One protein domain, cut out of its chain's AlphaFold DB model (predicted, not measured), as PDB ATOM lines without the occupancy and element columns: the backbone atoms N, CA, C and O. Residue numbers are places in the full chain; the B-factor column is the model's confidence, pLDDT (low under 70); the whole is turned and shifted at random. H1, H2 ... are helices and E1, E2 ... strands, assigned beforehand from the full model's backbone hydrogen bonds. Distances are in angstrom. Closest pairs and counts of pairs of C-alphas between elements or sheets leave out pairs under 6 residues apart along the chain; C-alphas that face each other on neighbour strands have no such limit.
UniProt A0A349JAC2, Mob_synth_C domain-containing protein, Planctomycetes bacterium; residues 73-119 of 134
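This is residues 73 to 119 of the 134 residues of the protein "Mob_synth_C domain-containing protein" of Planctomycetes bacterium (UniProt A0A349JAC2). One longer helix, H2, lies over a thin layer of loop and short strand pieces around E1, and the short helix H1 makes the corner where the chain folds back into H2. The layer is loosely formed from residues 75 to 76, E1 and residues 92 to 93, and residues 99 to 104 stick out at the corner end. The printed part has 47 residues, with one named strand and then two named helices, in the order E1, H1, H2. The class is mostly helix, though under half of the residues are in named elements. The whole is compact, with a radius of gyration of the C-alphas of 10.4 A and spans of 31 by 21 by 15 A.

Residues 75 to 76 pair antiparallel with residues 82 to 83 of E1, residues 81 to 83. Residues 81 to 82 of E1 pair antiparallel with residues 92 to 93. E1 pairs with no named strand. The closest C-alphas of E1 and H1, residues 95 to 99, are those of Arg 81 and Leu 95, 7.2 A apart. H1 and H2, residues 103 to 115, touch only at the corner by their link, H2 with residues 103 to 106 alone; the closest C-alphas, of Leu 97 and Leu 106, are 5.7 A apart. The closest C-alphas of E1 and H2 are those of Leu 82 and Ile 110, 7.7 A apart. In H1 and H2 every O i to N i+4 pair is within hydrogen-bond range.

E1 begins at C-alpha 81 (30.325, 27.318, -32.400) and is 6.4 A long from first to last C-alpha. H1 measures 6.0 A. H2 measures 18.0 A and ends at C-alpha 115 (35.516, 38.101, -21.676).

The C-alphas farthest apart, of Ala 100 and Pro 119, are 32.4 A apart. The printed part has no cut. The link from E1 to H1 is long, with 11 residues, and that from H1 to H2 is tight. The mean pLDDT of the printed part is 93.2, and no printed residue is under 70.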
ATOM      1  N   ARG A  73      23.417  38.435 -24.126       89.81
ATOM      2  CA  ARG A  73      23.170  37.249 -24.958       89.81
ATOM      3  C   ARG A  73      24.432  36.683 -25.602       89.81
ATOM      4  O   ARG A  73      25.278  37.423 -26.102       89.81
ATOM      5  N   ILE A  74      24.488  35.359 -25.661       93.31
ATOM      6  CA  ILE A  74      25.450  34.555 -26.421       93.31
ATOM      7  C   ILE A  74      24.678  33.474 -27.184       93.31
ATOM      8  O   ILE A  74      23.562  33.119 -26.802       93.31
ATOM      9  N   ARG A  75      25.247  32.947 -28.269       94.62
ATOM     10  CA  ARG A  75      24.602  31.922 -29.104       94.62
ATOM     11  C   ARG A  75      25.538  30.741 -29.312       94.62
ATOM     12  O   ARG A  75      26.667  30.932 -29.741       94.62
ATOM     13  N   LEU A  76      25.049  29.524 -29.095       95.38
ATOM     14  CA  LEU A  76      25.725  28.294 -29.509       95.38
ATOM     15  C   LEU A  76      25.026  27.747 -30.756       95.38
ATOM     16  O   LEU A  76      23.815  27.528 -30.735       95.38
ATOM     17  N   THR A  77      25.755  27.565 -31.855       94.75
ATOM     18  CA  THR A  77      25.183  26.964 -33.069       94.75
ATOM     19  C   THR A  77      25.095  25.447 -32.953       94.75
ATOM     20  O   THR A  77      25.784  24.825 -32.144       94.75
ATOM     21  N   SER A  78      24.301  24.823 -33.824       93.94
ATOM     22  CA  SER A  78      24.224  23.361 -33.931       93.94
ATOM     23  C   SER A  78      25.546  22.711 -34.363       93.94
ATOM     24  O   SER A  78      25.748  21.528 -34.107       93.94
ATOM     25  N   GLN A  79      26.469  23.469 -34.968       93.44
ATOM     26  CA  GLN A  79      27.829  23.006 -35.269       93.44
ATOM     27  C   GLN A  79      28.793  23.128 -34.074       93.44
ATOM     28  O   GLN A  79      29.973  22.831 -34.220       93.44
ATOM     29  N   GLY A  80      28.323  23.569 -32.902       95.31
ATOM     30  CA  GLY A  80      29.153  23.711 -31.703       95.31
ATOM     31  C   GLY A  80      30.019  24.972 -31.686       95.31
ATOM     32  O   GLY A  80      31.048  24.993 -31.011       95.31
ATOM     33  N   ARG A  81      29.623  26.026 -32.414       96.44
ATOM     34  CA  ARG A  81      30.325  27.318 -32.400       96.44
ATOM     35  C   ARG A  81      29.658  28.289 -31.435       96.44
ATOM     36  O   ARG A  81      28.454  28.525 -31.532       96.44
ATOM     37  N   LEU A  82      30.436  28.860 -30.522       96.75
ATOM     38  CA  LEU A  82      30.000  29.899 -29.592       96.75
ATOM     39  C   LEU A  82      30.195  31.284 -30.215       96.75
ATOM     40  O   LEU A  82      31.324  31.684 -30.472       96.75
ATOM     41  N   HIS A  83      29.108  32.021 -30.397       94.25
ATOM     42  CA  HIS A  83      29.089  33.403 -30.866       94.25
ATOM     43  C   HIS A  83      28.741  34.344 -29.713       94.25
ATOM     44  O   HIS A  83      27.789  34.102 -28.962       94.25
ATOM     45  N   THR A  84      29.488  35.435 -29.589       92.25
ATOM     46  CA  THR A  84      29.302  36.461 -28.544       92.25
ATOM     47  C   THR A  84      28.377  37.596 -28.974       92.25
ATOM     48  O   THR A  84      27.897  38.355 -28.132       92.25
ATOM     49  N   CYS A  85      28.087  37.679 -30.272       87.75
ATOM     50  CA  CYS A  85      27.180  38.637 -30.884       87.75
ATOM     51  C   CYS A  85      26.289  37.922 -31.911       87.75
ATOM     52  O   CYS A  85      26.694  36.933 -32.524       87.75
ATOM     53  N   LEU A  86      25.071  38.428 -32.134       87.00
ATOM     54  CA  LEU A  86      24.182  37.917 -33.186       87.00
ATOM     55  C   LEU A  86      24.823  38.025 -34.582       87.00
ATOM     56  O   LEU A  86      24.560  37.185 -35.442       87.00
ATOM     57  N   PHE A  87      25.662  39.045 -34.764       78.38
ATOM     58  CA  PHE A  87      26.334  39.372 -36.014       78.38
ATOM     59  C   PHE A  87      27.790  38.880 -36.091       78.38
ATOM     60  O   PHE A  87      28.463  39.152 -37.076       78.38
ATOM     61  N   ASP A  88      28.277  38.148 -35.084       82.38
ATOM     62  CA  ASP A  88      29.595  37.508 -35.145       82.38
ATOM     63  C   ASP A  88      29.586  36.396 -36.207       82.38
ATOM     64  O   ASP A  88      28.856  35.407 -36.088       82.38
ATOM     65  N   GLU A  89      30.410  36.551 -37.241       80.06
ATOM     66  CA  GLU A  89      30.530  35.598 -38.349       80.06
ATOM     67  C   GLU A  89      31.424  34.399 -38.018       80.06
ATOM     68  O   GLU A  89      31.251  33.316 -38.583       80.06
ATOM     69  N   ARG A  90      32.401  34.571 -37.121       83.81
ATOM     70  CA  ARG A  90      33.447  33.569 -36.897       83.81
ATOM     71  C   ARG A  90      33.034  32.601 -35.803       83.81
ATOM     72  O   ARG A  90      33.057  31.394 -36.041       83.81
ATOM     73  N   GLY A  91      32.672  33.094 -34.622       91.38
ATOM     74  CA  GLY A  91      32.449  32.267 -33.436       91.38
ATOM     75  C   GLY A  91      33.678  31.453 -32.994       91.38
ATOM     76  O   GLY A  91      34.634  31.225 -33.741       91.38
ATOM     77  N   THR A  92      33.656  30.970 -31.757       96.44
ATOM     78  CA  THR A  92      34.671  30.074 -31.185       96.44
ATOM     79  C   THR A  92      34.243  28.623 -31.371       96.44
ATOM     80  O   THR A  92      33.163  28.244 -30.924       96.44
ATOM     81  N   ASP A  93      35.073  27.800 -32.010       97.19
ATOM     82  CA  ASP A  93      34.786  26.371 -32.175       97.19
ATOM     83  C   ASP A  93      35.019  25.612 -30.863       97.19
ATOM     84  O   ASP A  93      36.153  25.508 -30.389       97.19
ATOM     85  N   LEU A  94      33.944  25.103 -30.260       97.88
ATOM     86  CA  LEU A  94      34.003  24.342 -29.010       97.88
ATOM     87  C   LEU A  94      33.939  22.831 -29.245       97.88
ATOM     88  O   LEU A  94      34.253  22.053 -28.342       97.88
ATOM     89  N   LEU A  95      33.540  22.399 -30.444       96.69
ATOM     90  CA  LEU A  95      33.260  20.997 -30.733       96.69
ATOM     91  C   LEU A  95      34.494  20.085 -30.573       96.69
ATOM     92  O   LEU A  95      34.325  18.993 -30.026       96.69
ATOM     93  N   PRO A  96      35.724  20.487 -30.966       97.75
ATOM     94  CA  PRO A  96      36.919  19.677 -30.734       97.75
ATOM     95  C   PRO A  96      37.203  19.440 -29.248       97.75
ATOM     96  O   PRO A  96      37.474  18.308 -28.856       97.75
ATOM     97  N   LEU A  97      37.087  20.483 -28.417       97.69
ATOM     98  CA  LEU A  97      37.319  20.405 -26.968       97.69
ATOM     99  C   LEU A  97      36.278  19.507 -26.298       97.69
ATOM    100  O   LEU A  97      36.621  18.635 -25.502       97.69
ATOM    101  N   LEU A  98      35.010  19.669 -26.694       95.81
ATOM    102  CA  LEU A  98      33.908  18.853 -26.198       95.81
ATOM    103  C   LEU A  98      34.094  17.371 -26.558       95.81
ATOM    104  O   LEU A  98      33.932  16.503 -25.704       95.81
ATOM    105  N   ARG A  99      34.474  17.071 -27.806       96.75
ATOM    106  CA  ARG A  99      34.708  15.693 -28.275       96.75
ATOM    107  C   ARG A  99      35.938  15.043 -27.646       96.75
ATOM    108  O   ARG A  99      35.945  13.829 -27.477       96.75
ATOM    109  N   ALA A 100      36.952  15.832 -27.300       97.62
ATOM    110  CA  ALA A 100      38.134  15.358 -26.587       97.62
ATOM    111  C   ALA A 100      37.888  15.135 -25.081       97.62
ATOM    112  O   ALA A 100      38.757  14.592 -24.405       97.62
ATOM    113  N   GLY A 101      36.735  15.560 -24.545       97.25
ATOM    114  CA  GLY A 101      36.470  15.537 -23.104       97.25
ATOM    115  C   GLY A 101      37.330  16.529 -22.308       97.25
ATOM    116  O   GLY A 101      37.493  16.369 -21.100       97.25
ATOM    117  N   ASP A 102      37.895  17.550 -22.962       98.19
ATOM    118  CA  ASP A 102      38.753  18.549 -22.320       98.19
ATOM    119  C   ASP A 102      37.916  19.638 -21.637       98.19
ATOM    120  O   ASP A 102      37.705  20.735 -22.162       98.19
ATOM    121  N   GLN A 103      37.440  19.329 -20.431       98.00
ATOM    122  CA  GLN A 103      36.621  20.245 -19.639       98.00
ATOM    123  C   GLN A 103      37.352  21.557 -19.310       98.00
ATOM    124  O   GLN A 103      36.752  22.629 -19.341       98.00
ATOM    125  N   ARG A 104      38.657  21.495 -19.007       98.19
ATOM    126  CA  ARG A 104      39.436  22.692 -18.648       98.19
ATOM    127  C   ARG A 104      39.632  23.600 -19.856       98.19
ATOM    128  O   ARG A 104      39.486  24.817 -19.726       98.19
ATOM    129  N   GLY A 105      39.945  23.023 -21.014       98.19
ATOM    130  CA  GLY A 105      40.052  23.760 -22.267       98.19
ATOM    131  C   GLY A 105      38.721  24.376 -22.685       98.19
ATOM    132  O   GLY A 105      38.695  25.539 -23.088       98.19
ATOM    133  N   LEU A 106      37.615  23.642 -22.523       98.06
ATOM    134  CA  LEU A 106      36.269  24.134 -22.809       98.06
ATOM    135  C   LEU A 106      35.911  25.348 -21.937       98.06
ATOM    136  O   LEU A 106      35.562  26.402 -22.473       98.06
ATOM    137  N   ASP A 107      36.084  25.243 -20.617       98.19
ATOM    138  CA  ASP A 107      35.847  26.347 -19.679       98.19
ATOM    139  C   ASP A 107      36.704  27.574 -20.018       98.19
ATOM    140  O   ASP A 107      36.217  28.709 -20.020       98.19
ATOM    141  N   ALA A 108      37.987  27.364 -20.324       98.25
ATOM    142  CA  ALA A 108      38.900  28.439 -20.695       98.25
ATOM    143  C   ALA A 108      38.499  29.106 -22.022       98.25
ATOM    144  O   ALA A 108      38.570  30.332 -22.140       98.25
ATOM    145  N   ALA A 109      38.062  28.325 -23.014       97.69
ATOM    146  CA  ALA A 109      37.604  28.840 -24.300       97.69
ATOM    147  C   ALA A 109      36.329  29.680 -24.158       97.69
ATOM    148  O   ALA A 109      36.273  30.783 -24.707       97.69
ATOM    149  N   ILE A 110      35.355  29.208 -23.375       97.50
ATOM    150  CA  ILE A 110      34.106  29.932 -23.107       97.50
ATOM    151  C   ILE A 110      34.393  31.240 -22.362       97.50
ATOM    152  O   ILE A 110      33.957  32.303 -22.805       97.50
ATOM    153  N   LYS A 111      35.173  31.193 -21.272       97.38
ATOM    154  CA  LYS A 111      35.527  32.393 -20.492       97.38
ATOM    155  C   LYS A 111      36.265  33.427 -21.334       97.38
ATOM    156  O   LYS A 111      35.966  34.610 -21.232       97.38
ATOM    157  N   ARG A 112      37.197  32.987 -22.186       96.56
ATOM    158  CA  ARG A 112      37.920  33.879 -23.102       96.56
ATOM    159  C   ARG A 112      36.982  34.524 -24.119       96.56
ATOM    160  O   ARG A 112      37.093  35.723 -24.336       96.56
ATOM    161  N   ALA A 113      36.077  33.752 -24.723       94.38
ATOM    162  CA  ALA A 113      35.115  34.283 -25.685       94.38
ATOM    163  C   ALA A 113      34.208  35.333 -25.029       94.38
ATOM    164  O   ALA A 113      34.148  36.466 -25.492       94.38
ATOM    165  N   ILE A 114      33.579  34.997 -23.898       94.12
ATOM    166  CA  ILE A 114      32.701  35.924 -23.169       94.12
ATOM    167  C   ILE A 114      33.474  37.158 -22.684       94.12
ATOM    168  O   ILE A 114      32.987  38.271 -22.835       94.12
ATOM    169  N   GLY A 115      34.687  36.989 -22.151       92.38
ATOM    170  CA  GLY A 115      35.516  38.101 -21.676       92.38
ATOM    171  C   GLY A 115      36.021  39.033 -22.783       92.38
ATOM    172  O   GLY A 115      36.385  40.168 -22.496       92.38
ATOM    173  N   ALA A 116      36.032  38.576 -24.038       89.44
ATOM    174  CA  ALA A 116      36.353  39.400 -25.201       89.44
ATOM    175  C   ALA A 116      35.132  40.150 -25.763       89.44
ATOM    176  O   ALA A 116      35.295  40.975 -26.660       89.44
ATOM    177  N   LYS A 117      33.921  39.879 -25.256       88.12
ATOM    178  CA  LYS A 117      32.698  40.548 -25.697       88.12
ATOM    179  C   LYS A 117      32.754  42.024 -25.313       88.12
ATOM    180  O   LYS A 117      32.696  42.376 -24.138       88.12
ATOM    181  N   ILE A 118      32.821  42.880 -26.323       80.69
ATOM    182  CA  ILE A 118      32.820  44.331 -26.172       80.69
ATOM    183  C   ILE A 118      31.750  44.936 -27.082       80.69
ATOM    184  O   ILE A 118      31.544  44.444 -28.194       80.69
ATOM    185  N   PRO A 119      31.059  46.005 -26.653       74.06
ATOM    186  CA  PRO A 119      30.233  46.779 -27.565       74.06
ATOM    187  C   PRO A 119      31.089  47.296 -28.734       74.06
ATOM    188  O   PRO A 119      32.272  47.594 -28.538       74.06
TER     189      PRO A 119